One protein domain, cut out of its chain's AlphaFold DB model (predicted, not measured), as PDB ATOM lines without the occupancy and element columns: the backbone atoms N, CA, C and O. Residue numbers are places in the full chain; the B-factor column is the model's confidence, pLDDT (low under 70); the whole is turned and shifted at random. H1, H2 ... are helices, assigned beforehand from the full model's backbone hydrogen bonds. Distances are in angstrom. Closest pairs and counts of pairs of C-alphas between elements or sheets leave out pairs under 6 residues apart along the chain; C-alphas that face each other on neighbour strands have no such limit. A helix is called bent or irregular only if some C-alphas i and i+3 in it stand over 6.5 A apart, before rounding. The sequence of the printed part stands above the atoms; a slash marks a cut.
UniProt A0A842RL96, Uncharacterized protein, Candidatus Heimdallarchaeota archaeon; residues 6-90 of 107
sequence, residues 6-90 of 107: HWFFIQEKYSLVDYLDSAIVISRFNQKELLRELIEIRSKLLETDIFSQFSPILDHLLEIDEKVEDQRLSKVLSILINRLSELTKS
ATOM      1  N   HIS A   6      57.998 118.090 312.467       79.25
ATOM      2  CA  HIS A   6      56.792 118.784 312.036       79.25
ATOM      3  C   HIS A   6      56.871 119.212 310.565       79.25
ATOM      4  O   HIS A   6      55.920 119.017 309.811       79.25
ATOM      5  N   TRP A   7      58.019 119.729 310.120       83.38
ATOM      6  CA  TRP A   7      58.235 120.080 308.716       83.38
ATOM      7  C   TRP A   7      58.224 118.852 307.801       83.38
ATOM      8  O   TRP A   7      57.618 118.893 306.733       83.38
ATOM      9  N   PHE A   8      58.835 117.745 308.235       83.94
ATOM     10  CA  PHE A   8      58.771 116.470 307.517       83.94
ATOM     11  C   PHE A   8      57.320 115.994 307.372       83.94
ATOM     12  O   PHE A   8      56.877 115.704 306.265       83.94
ATOM     13  N   PHE A   9      56.549 116.005 308.464       86.81
ATOM     14  CA  PHE A   9      55.124 115.680 308.419       86.81
ATOM     15  C   PHE A   9      54.345 116.578 307.443       86.81
ATOM     16  O   PHE A   9      53.573 116.070 306.631       86.81
ATOM     17  N   ILE A  10      54.573 117.897 307.479       88.81
ATOM     18  CA  ILE A  10      53.950 118.847 306.546       88.81
ATOM     19  C   ILE A  10      54.283 118.475 305.096       88.81
ATOM     20  O   ILE A  10      53.376 118.401 304.270       88.81
ATOM     21  N   GLN A  11      55.554 118.225 304.776       90.12
ATOM     22  CA  GLN A  11      55.971 117.871 303.416       90.12
ATOM     23  C   GLN A  11      55.295 116.588 302.919       90.12
ATOM     24  O   GLN A  11      54.729 116.584 301.825       90.12
ATOM     25  N   GLU A  12      55.296 115.533 303.734       89.69
ATOM     26  CA  GLU A  12      54.645 114.266 303.394       89.69
ATOM     27  C   GLU A  12      53.136 114.463 303.190       89.69
ATOM     28  O   GLU A  12      52.592 114.045 302.166       89.69
ATOM     29  N   LYS A  13      52.466 115.196 304.092       92.50
ATOM     30  CA  LYS A  13      51.039 115.533 303.978       92.50
ATOM     31  C   LYS A  13      50.708 116.199 302.642       92.50
ATOM     32  O   LYS A  13      49.800 115.752 301.947       92.50
ATOM     33  N   TYR A  14      51.439 117.245 302.262       93.81
ATOM     34  CA  TYR A  14      51.160 117.960 301.012       93.81
ATOM     35  C   TYR A  14      51.518 117.144 299.764       93.81
ATOM     36  O   TYR A  14      50.826 117.262 298.757       93.81
ATOM     37  N   SER A  15      52.505 116.249 299.836       92.44
ATOM     38  CA  SER A  15      52.796 115.332 298.725       92.44
ATOM     39  C   SER A  15      51.628 114.380 298.420       92.44
ATOM     40  O   SER A  15      51.364 114.059 297.263       92.44
ATOM     41  N   LEU A  16      50.886 113.959 299.450       95.69
ATOM     42  CA  LEU A  16      49.688 113.130 299.309       95.69
ATOM     43  C   LEU A  16      48.523 113.925 298.698       95.69
ATOM     44  O   LEU A  16      47.741 113.373 297.921       95.69
ATOM     45  N   VAL A  17      48.424 115.224 299.013       95.94
ATOM     46  CA  VAL A  17      47.390 116.120 298.465       95.94
ATOM     47  C   VAL A  17      47.493 116.216 296.942       95.94
ATOM     48  O   VAL A  17      46.462 116.149 296.282       95.94
ATOM     49  N   ASP A  18      48.696 116.276 296.368       95.00
ATOM     50  CA  ASP A  18      48.881 116.372 294.909       95.00
ATOM     51  C   ASP A  18      48.304 115.158 294.153       95.00
ATOM     52  O   ASP A  18      47.664 115.289 293.098       95.00
ATOM     53  N   TYR A  19      48.492 113.954 294.703       96.12
ATOM     54  CA  TYR A  19      47.901 112.738 294.143       96.12
ATOM     55  C   TYR A  19      46.378 112.739 294.278       96.12
ATOM     56  O   TYR A  19      45.672 112.350 293.346       96.12
ATOM     57  N   LEU A  20      45.867 113.203 295.416       97.31
ATOM     58  CA  LEU A  20      44.435 113.253 295.666       97.31
ATOM     59  C   LEU A  20      43.732 114.305 294.795       97.31
ATOM     60  O   LEU A  20      42.666 114.028 294.250       97.31
ATOM     61  N   ASP A  21      44.357 115.460 294.564       97.50
ATOM     62  CA  ASP A  21      43.871 116.480 293.628       97.50
ATOM     63  C   ASP A  21      43.816 115.934 292.199       97.50
ATOM     64  O   ASP A  21      42.835 116.143 291.479       97.50
ATOM     65  N   SER A  22      44.814 115.140 291.807       97.00
ATOM     66  CA  SER A  22      44.803 114.435 290.522       97.00
ATOM     67  C   SER A  22      43.650 113.428 290.429       97.00
ATOM     68  O   SER A  22      42.950 113.388 289.414       97.00
ATOM     69  N   ALA A  23      43.401 112.648 291.486       97.44
ATOM     70  CA  ALA A  23      42.282 111.706 291.547       97.44
ATOM     71  C   ALA A  23      40.923 112.422 291.452       97.44
ATOM     72  O   ALA A  23      40.062 111.997 290.683       97.44
ATOM     73  N   ILE A  24      40.752 113.550 292.150       97.88
ATOM     74  CA  ILE A  24      39.547 114.397 292.096       97.88
ATOM     75  C   ILE A  24      39.304 114.911 290.675       97.88
ATOM     76  O   ILE A  24      38.181 114.844 290.169       97.88
ATOM     77  N   VAL A  25      40.351 115.410 290.009       97.75
ATOM     78  CA  VAL A  25      40.244 115.895 288.626       97.75
ATOM     79  C   VAL A  25      39.813 114.769 287.689       97.75
ATOM     80  O   VAL A  25      38.908 114.983 286.887       97.75
ATOM     81  N   ILE A  26      40.404 113.577 287.797       96.94
ATOM     82  CA  ILE A  26      40.040 112.429 286.953       96.94
ATOM     83  C   ILE A  26      38.602 111.974 287.242       96.94
ATOM     84  O   ILE A  26      37.793 111.857 286.321       96.94
ATOM     85  N   SER A  27      38.251 111.785 288.518       97.50
ATOM     86  CA  SER A  27      36.911 111.367 288.950       97.50
ATOM     87  C   SER A  27      35.825 112.316 288.441       97.50
ATOM     88  O   SER A  27      34.793 111.861 287.952       97.50
ATOM     89  N   ARG A  28      36.071 113.634 288.432       96.88
ATOM     90  CA  ARG A  28      35.109 114.625 287.921       96.88
ATOM     91  C   ARG A  28      34.626 114.337 286.494       96.88
ATOM     92  O   ARG A  28      33.482 114.670 286.165       96.88
ATOM     93  N   PHE A  29      35.486 113.778 285.646       95.50
ATOM     94  CA  PHE A  29      35.164 113.493 284.247       95.50
ATOM     95  C   PHE A  29      34.778 112.034 284.007       95.50
ATOM     96  O   PHE A  29      33.962 111.784 283.121       95.50
ATOM     97  N   ASN A  30      35.317 111.105 284.799       93.81
ATOM     98  CA  ASN A  30      35.248 109.678 284.495       93.81
ATOM     99  C   ASN A  30      34.347 108.888 285.459       93.81
ATOM    100  O   ASN A  30      33.745 107.916 285.023       93.81
ATOM    101  N   GLN A  31      34.217 109.313 286.722       94.44
ATOM    102  CA  GLN A  31      33.464 108.617 287.781       94.44
ATOM    103  C   GLN A  31      32.974 109.620 288.842       94.44
ATOM    104  O   GLN A  31      33.578 109.782 289.908       94.44
ATOM    105  N   LYS A  32      31.916 110.373 288.517       95.12
ATOM    106  CA  LYS A  32      31.436 111.519 289.321       95.12
ATOM    107  C   LYS A  32      30.900 111.119 290.691       95.12
ATOM    108  O   LYS A  32      30.914 111.938 291.604       95.12
ATOM    109  N   GLU A  33      30.411 109.898 290.819       95.88
ATOM    110  CA  GLU A  33      29.906 109.310 292.052       95.88
ATOM    111  C   GLU A  33      30.970 109.289 293.158       95.88
ATOM    112  O   GLU A  33      30.647 109.592 294.304       95.88
ATOM    113  N   LEU A  34      32.246 109.084 292.804       97.19
ATOM    114  CA  LEU A  34      33.366 109.059 293.755       97.19
ATOM    115  C   LEU A  34      33.890 110.457 294.120       97.19
ATOM    116  O   LEU A  34      34.657 110.612 295.069       97.19
ATOM    117  N   LEU A  35      33.476 111.500 293.392       97.00
ATOM    118  CA  LEU A  35      34.033 112.848 293.529       97.00
ATOM    119  C   LEU A  35      33.865 113.398 294.947       97.00
ATOM    120  O   LEU A  35      34.781 114.007 295.497       97.00
ATOM    121  N   ARG A  36      32.680 113.195 295.532       96.88
ATOM    122  CA  ARG A  36      32.378 113.674 296.880       96.88
ATOM    123  C   ARG A  36      33.248 112.972 297.920       96.88
ATOM    124  O   ARG A  36      33.828 113.653 298.758       96.88
ATOM    125  N   GLU A  37      33.362 111.650 297.831       97.56
ATOM    126  CA  GLU A  37      34.163 110.844 298.757       97.56
ATOM    127  C   GLU A  37      35.642 111.278 298.708       97.56
ATOM    128  O   GLU A  37      36.253 111.534 299.745       97.56
ATOM    129  N   LEU A  38      36.191 111.503 297.508       97.81
ATOM    130  CA  LEU A  38      37.566 111.988 297.326       97.81
ATOM    131  C   LEU A  38      37.790 113.402 297.896       97.81
ATOM    132  O   LEU A  38      38.829 113.667 298.504       97.81
ATOM    133  N   ILE A  39      36.823 114.313 297.744       97.50
ATOM    134  CA  ILE A  39      36.888 115.658 298.344       97.50
ATOM    135  C   ILE A  39      36.838 115.580 299.877       97.50
ATOM    136  O   ILE A  39      37.569 116.305 300.555       97.50
ATOM    137  N   GLU A  40      36.011 114.695 300.435       97.44
ATOM    138  CA  GLU A  40      35.929 114.482 301.884       97.44
ATOM    139  C   GLU A  40      37.248 113.924 302.445       97.44
ATOM    140  O   GLU A  40      37.730 114.406 303.473       97.44
ATOM    141  N   ILE A  41      37.889 112.981 301.743       97.38
ATOM    142  CA  ILE A  41      39.238 112.495 302.084       97.38
ATOM    143  C   ILE A  41      40.251 113.636 302.058       97.38
ATOM    144  O   ILE A  41      41.080 113.740 302.961       97.38
ATOM    145  N   ARG A  42      40.167 114.530 301.068       97.25
ATOM    146  CA  ARG A  42      41.083 115.670 300.957       97.25
ATOM    147  C   ARG A  42      40.954 116.624 302.133       97.25
ATOM    148  O   ARG A  42      41.975 117.071 302.649       97.25
ATOM    149  N   SER A  43      39.728 116.920 302.569       97.12
ATOM    150  CA  SER A  43      39.499 117.747 303.763       97.12
ATOM    151  C   SER A  43      40.141 117.108 304.992       97.12
ATOM    152  O   SER A  43      40.966 117.737 305.648       97.12
ATOM    153  N   LYS A  44      39.858 115.817 305.227       96.31
ATOM    154  CA  LYS A  44      40.429 115.057 306.352       96.31
ATOM    155  C   LYS A  44      41.955 115.035 306.318       96.31
ATOM    156  O   LYS A  44      42.599 115.197 307.352       96.31
ATOM    157  N   LEU A  45      42.543 114.861 305.134       95.88
ATOM    158  CA  LEU A  45      43.991 114.878 304.962       95.88
ATOM    159  C   LEU A  45      44.576 116.241 305.336       95.88
ATOM    160  O   LEU A  45      45.566 116.279 306.049       95.88
ATOM    161  N   LEU A  46      43.967 117.353 304.916       95.38
ATOM    162  CA  LEU A  46      44.448 118.698 305.254       95.38
ATOM    163  C   LEU A  46      44.330 119.017 306.751       95.38
ATOM    164  O   LEU A  46      45.243 119.637 307.299       95.38
ATOM    165  N   GLU A  47      43.253 118.550 307.387       95.25
ATOM    166  CA  GLU A  47      42.975 118.654 308.830       95.25
ATOM    167  C   GLU A  47      43.860 117.741 309.695       95.25
ATOM    168  O   GLU A  47      43.863 117.856 310.917       95.25
ATOM    169  N   THR A  48      44.598 116.814 309.080       92.38
ATOM    170  CA  THR A  48      45.492 115.910 309.801       92.38
ATOM    171  C   THR A  48      46.728 116.662 310.295       92.38
ATOM    172  O   THR A  48      47.441 117.305 309.512       92.38
ATOM    173  N   ASP A  49      47.019 116.508 311.586       89.06
ATOM    174  CA  ASP A  49      48.131 117.165 312.286       89.06
ATOM    175  C   ASP A  49      49.160 116.169 312.842       89.06
ATOM    176  O   ASP A  49      50.253 116.564 313.252       89.06
ATOM    177  N   ILE A  50      48.833 114.871 312.840       85.81
ATOM    178  CA  ILE A  50      49.703 113.788 313.311       85.81
ATOM    179  C   ILE A  50      49.600 112.548 312.414       85.81
ATOM    180  O   ILE A  50      48.555 112.265 311.833       85.81
ATOM    181  N   PHE A  51      50.666 111.748 312.339       86.12
ATOM    182  CA  PHE A  51      50.717 110.575 311.456       86.12
ATOM    183  C   PHE A  51      49.667 109.492 311.759       86.12
ATOM    184  O   PHE A  51      49.240 108.792 310.845       86.12
ATOM    185  N   SER A  52      49.239 109.323 313.014       85.19
ATOM    186  CA  SER A  52      48.253 108.290 313.381       85.19
ATOM    187  C   SER A  52      46.881 108.506 312.728       85.19
ATOM    188  O   SER A  52      46.137 107.549 312.513       85.19
ATOM    189  N   GLN A  53      46.568 109.743 312.335       90.81
ATOM    190  CA  GLN A  53      45.344 110.095 311.615       90.81
ATOM    191  C   GLN A  53      45.371 109.676 310.131       90.81
ATOM    192  O   GLN A  53      44.336 109.729 309.471       90.81
ATOM    193  N   PHE A  54      46.505 109.195 309.602       92.69
ATOM    194  CA  PHE A  54      46.574 108.639 308.246       92.69
ATOM    195  C   PHE A  54      45.908 107.265 308.108       92.69
ATOM    196  O   PHE A  54      45.473 106.929 307.010       92.69
ATOM    197  N   SER A  55      45.766 106.483 309.186       92.19
ATOM    198  CA  SER A  55      45.147 105.148 309.092       92.19
ATOM    199  C   SER A  55      43.671 105.211 308.673       92.19
ATOM    200  O   SER A  55      43.337 104.589 307.670       92.19
ATOM    201  N   PRO A  56      42.797 106.020 309.308       93.94
ATOM    202  CA  PRO A  56      41.407 106.150 308.855       93.94
ATOM    203  C   PRO A  56      41.263 106.696 307.425       93.94
ATOM    204  O   PRO A  56      40.276 106.423 306.747       93.94
ATOM    205  N   ILE A  57      42.228 107.501 306.966       96.31
ATOM    206  CA  ILE A  57      42.271 108.020 305.591       96.31
ATOM    207  C   ILE A  57      42.609 106.892 304.614       96.31
ATOM    208  O   ILE A  57      41.991 106.799 303.556       96.31
ATOM    209  N   LEU A  58      43.562 106.031 304.976       96.00
ATOM    210  CA  LEU A  58      43.943 104.864 304.188       96.00
ATOM    211  C   LEU A  58      42.783 103.880 304.055       96.00
ATOM    212  O   LEU A  58      42.496 103.454 302.940       96.00
ATOM    213  N   ASP A  59      42.097 103.579 305.156       95.62
ATOM    214  CA  ASP A  59      40.941 102.681 305.148       95.62
ATOM    215  C   ASP A  59      39.855 103.208 304.193       95.62
ATOM    216  O   ASP A  59      39.381 102.486 303.321       95.62
ATOM    217  N   HIS A  60      39.553 104.510 304.260       96.75
ATOM    218  CA  HIS A  60      38.572 105.133 303.370       96.75
ATOM    219  C   HIS A  60      39.022 105.153 301.895       96.75
ATOM    220  O   HIS A  60      38.203 104.999 300.996       96.75
ATOM    221  N   LEU A  61      40.321 105.318 301.616       96.94
ATOM    222  CA  LEU A  61      40.850 105.229 300.249       96.94
ATOM    223  C   LEU A  61      40.738 103.814 299.669       96.94
ATOM    224  O   LEU A  61      40.449 103.685 298.482       96.94
ATOM    225  N   LEU A  62      40.955 102.777 300.482       96.94
ATOM    226  CA  LEU A  62      40.802 101.382 300.061       96.94
ATOM    227  C   LEU A  62      39.343 101.067 299.704       96.94
ATOM    228  O   LEU A  62      39.093 100.455 298.671       96.94
ATOM    229  N   GLU A  63      38.381 101.564 300.488       97.00
ATOM    230  CA  GLU A  63      36.947 101.437 300.179       97.00
ATOM    231  C   GLU A  63      36.557 102.126 298.860       97.00
ATOM    232  O   GLU A  63      35.665 101.658 298.150       97.00
ATOM    233  N   ILE A  64      37.201 103.249 298.520       96.69
ATOM    234  CA  ILE A  64      36.996 103.903 297.223       96.69
ATOM    235  C   ILE A  64      37.625 103.083 296.100       96.69
ATOM    236  O   ILE A  64      36.990 102.935 295.060       96.69
ATOM    237  N   ASP A  65      38.839 102.560 296.284       96.75
ATOM    238  CA  ASP A  65      39.564 101.802 295.252       96.75
ATOM    239  C   ASP A  65      38.766 100.583 294.763       96.75
ATOM    240  O   ASP A  65      38.727 100.315 293.564       96.75
ATOM    241  N   GLU A  66      38.014  99.926 295.654       96.56
ATOM    242  CA  GLU A  66      37.092  98.831 295.303       96.56
ATOM    243  C   GLU A  66      35.968  99.242 294.330       96.56
ATOM    244  O   GLU A  66      35.408  98.394 293.635       96.56
ATOM    245  N   LYS A  67      35.632 100.535 294.267       96.56
ATOM    246  CA  LYS A  67      34.576 101.103 293.409       96.56
ATOM    247  C   LYS A  67      35.125 101.702 292.107       96.56
ATOM    248  O   LYS A  67      34.360 102.221 291.291       96.56
ATOM    249  N   VAL A  68      36.444 101.718 291.921       97.19
ATOM    250  CA  VAL A  68      37.077 102.405 290.791       97.19
ATOM    251  C   VAL A  68      37.074 101.512 289.558       97.19
ATOM    252  O   VAL A  68      37.650 100.430 289.537       97.19
ATOM    253  N   GLU A  69      36.471 102.016 288.488       96.12
ATOM    254  CA  GLU A  69      36.418 101.351 287.186       96.12
ATOM    255  C   GLU A  69      37.379 102.011 286.187       96.12
ATOM    256  O   GLU A  69      37.880 101.367 285.261       96.12
ATOM    257  N   ASP A  70      37.678 103.304 286.368       96.81
ATOM    258  CA  ASP A  70      38.588 104.031 285.491       96.81
ATOM    259  C   ASP A  70      40.052 103.655 285.758       96.81
ATOM    260  O   ASP A  70      40.601 103.851 286.843       96.81
ATOM    261  N   GLN A  71      40.734 103.181 284.715       96.38
ATOM    262  CA  GLN A  71      42.122 102.730 284.811       96.38
ATOM    263  C   GLN A  71      43.094 103.842 285.245       96.38
ATOM    264  O   GLN A  71      44.103 103.567 285.902       96.38
ATOM    265  N   ARG A  72      42.843 105.103 284.863       96.12
ATOM    266  CA  ARG A  72      43.729 106.219 285.228       96.12
ATOM    267  C   ARG A  72      43.524 106.594 286.686       96.12
ATOM    268  O   ARG A  72      44.513 106.811 287.382       96.12
ATOM    269  N   LEU A  73      42.272 106.631 287.136       97.06
ATOM    270  CA  LEU A  73      41.917 106.852 288.530       97.06
ATOM    271  C   LEU A  73      42.514 105.756 289.416       97.06
ATOM    272  O   LEU A  73      43.218 106.084 290.367       97.06
ATOM    273  N   SER A  74      42.352 104.484 289.034       96.88
ATOM    274  CA  SER A  74      42.918 103.338 289.759       96.88
ATOM    275  C   SER A  74      44.437 103.455 289.888       96.88
ATOM    276  O   SER A  74      44.992 103.306 290.974       96.88
ATOM    277  N   LYS A  75      45.136 103.835 288.809       97.25
ATOM    278  CA  LYS A  75      46.590 104.040 288.850       97.25
ATOM    279  C   LYS A  75      47.000 105.151 289.822       97.25
ATOM    280  O   LYS A  75      47.987 104.991 290.538       97.25
ATOM    281  N   VAL A  76      46.292 106.281 289.823       97.12
ATOM    282  CA  VAL A  76      46.599 107.404 290.724       97.12
ATOM    283  C   VAL A  76      46.307 107.026 292.176       97.12
ATOM    284  O   VAL A  76      47.157 107.254 293.037       97.12
ATOM    285  N   LEU A  77      45.165 106.388 292.440       96.94
ATOM    286  CA  LEU A  77      44.793 105.928 293.778       96.94
ATOM    287  C   LEU A  77      45.748 104.860 294.304       96.94
ATOM    288  O   LEU A  77      46.196 104.974 295.436       96.94
ATOM    289  N   SER A  78      46.181 103.913 293.473       97.31
ATOM    290  CA  SER A  78      47.191 102.915 293.848       97.31
ATOM    291  C   SER A  78      48.508 103.549 294.313       97.31
ATOM    292  O   SER A  78      49.128 103.078 295.269       97.31
ATOM    293  N   ILE A  79      48.957 104.629 293.659       96.69
ATOM    294  CA  ILE A  79      50.169 105.354 294.074       96.69
ATOM    295  C   ILE A  79      49.932 106.057 295.414       96.69
ATOM    296  O   ILE A  79      50.766 105.937 296.314       96.69
ATOM    297  N   LEU A  80      48.798 106.747 295.560       97.06
ATOM    298  CA  LEU A  80      48.416 107.421 296.800       97.06
ATOM    299  C   LEU A  80      48.321 106.435 297.976       97.06
ATOM    300  O   LEU A  80      48.913 106.675 299.026       97.06
ATOM    301  N   ILE A  81      47.640 105.305 297.784       97.31
ATOM    302  CA  ILE A  81      47.457 104.237 298.774       97.31
ATOM    303  C   ILE A  81      48.804 103.647 299.190       97.31
ATOM    304  O   ILE A  81      49.051 103.483 300.385       97.31
ATOM    305  N   ASN A  82      49.704 103.372 298.239       96.31
ATOM    306  CA  ASN A  82      51.041 102.873 298.563       96.31
ATOM    307  C   ASN A  82      51.838 103.885 299.391       96.31
ATOM    308  O   ASN A  82      52.389 103.518 300.428       96.31
ATOM    309  N   ARG A  83      51.854 105.161 298.985       94.12
ATOM    310  CA  ARG A  83      52.547 106.225 299.729       94.12
ATOM    311  C   ARG A  83      51.995 106.389 301.137       94.12
ATOM    312  O   ARG A  83      52.755 106.415 302.102       94.12
ATOM    313  N   LEU A  84      50.674 106.432 301.272       94.12
ATOM    314  CA  LEU A  84      50.025 106.549 302.570       94.12
ATOM    315  C   LEU A  84      50.294 105.318 303.446       94.12
ATOM    316  O   LEU A  84      50.575 105.455 304.632       94.12
ATOM    317  N   SER A  85      50.301 104.117 302.862       93.31
ATOM    318  CA  SER A  85      50.645 102.873 303.563       93.31
ATOM    319  C   SER A  85      52.091 102.860 304.065       93.31
ATOM    320  O   SER A  85      52.351 102.405 305.180       93.31
ATOM    321  N   GLU A  86      53.043 103.347 303.266       91.00
ATOM    322  CA  GLU A  86      54.444 103.507 303.674       91.00
ATOM    323  C   GLU A  86      54.569 104.471 304.856       91.00
ATOM    324  O   GLU A  86      55.254 104.157 305.832       91.00
ATOM    325  N   LEU A  87      53.855 105.598 304.818       88.00
ATOM    326  CA  LEU A  87      53.855 106.589 305.894       88.00
ATOM    327  C   LEU A  87      53.209 106.063 307.177       88.00
ATOM    328  O   LEU A  87      53.779 106.236 308.252       88.00
ATOM    329  N   THR A  88      52.092 105.341 307.074       84.81
ATOM    330  CA  THR A  88      51.441 104.683 308.219       84.81
ATOM    331  C   THR A  88      52.332 103.598 308.838       84.81
ATOM    332  O   THR A  88      52.339 103.414 310.052       84.81
ATOM    333  N   LYS A  89      53.146 102.891 308.043       81.50
ATOM    334  CA  LYS A  89      54.148 101.941 308.569       81.50
ATOM    335  C   LYS A  89      55.356 102.653 309.181       81.50
ATOM    336  O   LYS A  89      55.897 102.200 310.188       81.50
ATOM    337  N   SER A  90      55.795 103.751 308.570       73.44
ATOM    338  CA  SER A  90      56.943 104.537 309.024       73.44
ATOM    339  C   SER A  90      56.655 105.264 310.338       73.44
ATOM    340  O   SER A  90      57.517 105.303 311.213       73.44
TER     341      SER A  90
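AT A GLANCE: This is residues 6 to 90 of the 107 residues of an uncharacterized protein of Candidatus Heimdallarchaeota archaeon (UniProt A0A842RL96). Four helices side by side, at the corners of a square, make an up-and-down bundle, each running against the one before. The printed part has 85 residues with four named helices, H1 to H4, and no named strand: all helix, compact, radius of gyration of the C-alphas 12.0 A, spans 36 by 19 by 17 A.

IN THESE COORDINATES: H1, residues 6 to 30, begins at C-alpha 6 (56.792, 118.784, 312.036) and is 36.1 A long. H2, residues 32 to 47, 23.8 A, is only just irregular: C-alphas 33 and 36 are 7.0 A apart. H3, residues 51 to 65, measures 21.5 A. H4, residues 71 to 90, 28.4 A, ends at C-alpha 90 (56.943, 104.537, 309.024).

HOW THE PARTS SIT: H1 and H2 touch as a hairpin, closest C-alphas Ser 27 and Leu 35, 5.6 A, at a shallow tilt of 11 degrees. H1, with residues 16 to 27 alone, touches H4, closest C-alphas Ala 23 and Leu 73, 5.7 A. H2 and H4 are apart. In H4 every O i to N i+4 pair is within hydrogen-bond range; in H1 19 of 21, H2 10 of 12, H3 8 of 11.

THE WHOLE: The three links are tight. The printed part has no cut; no printed residue is under 70 in pLDDT.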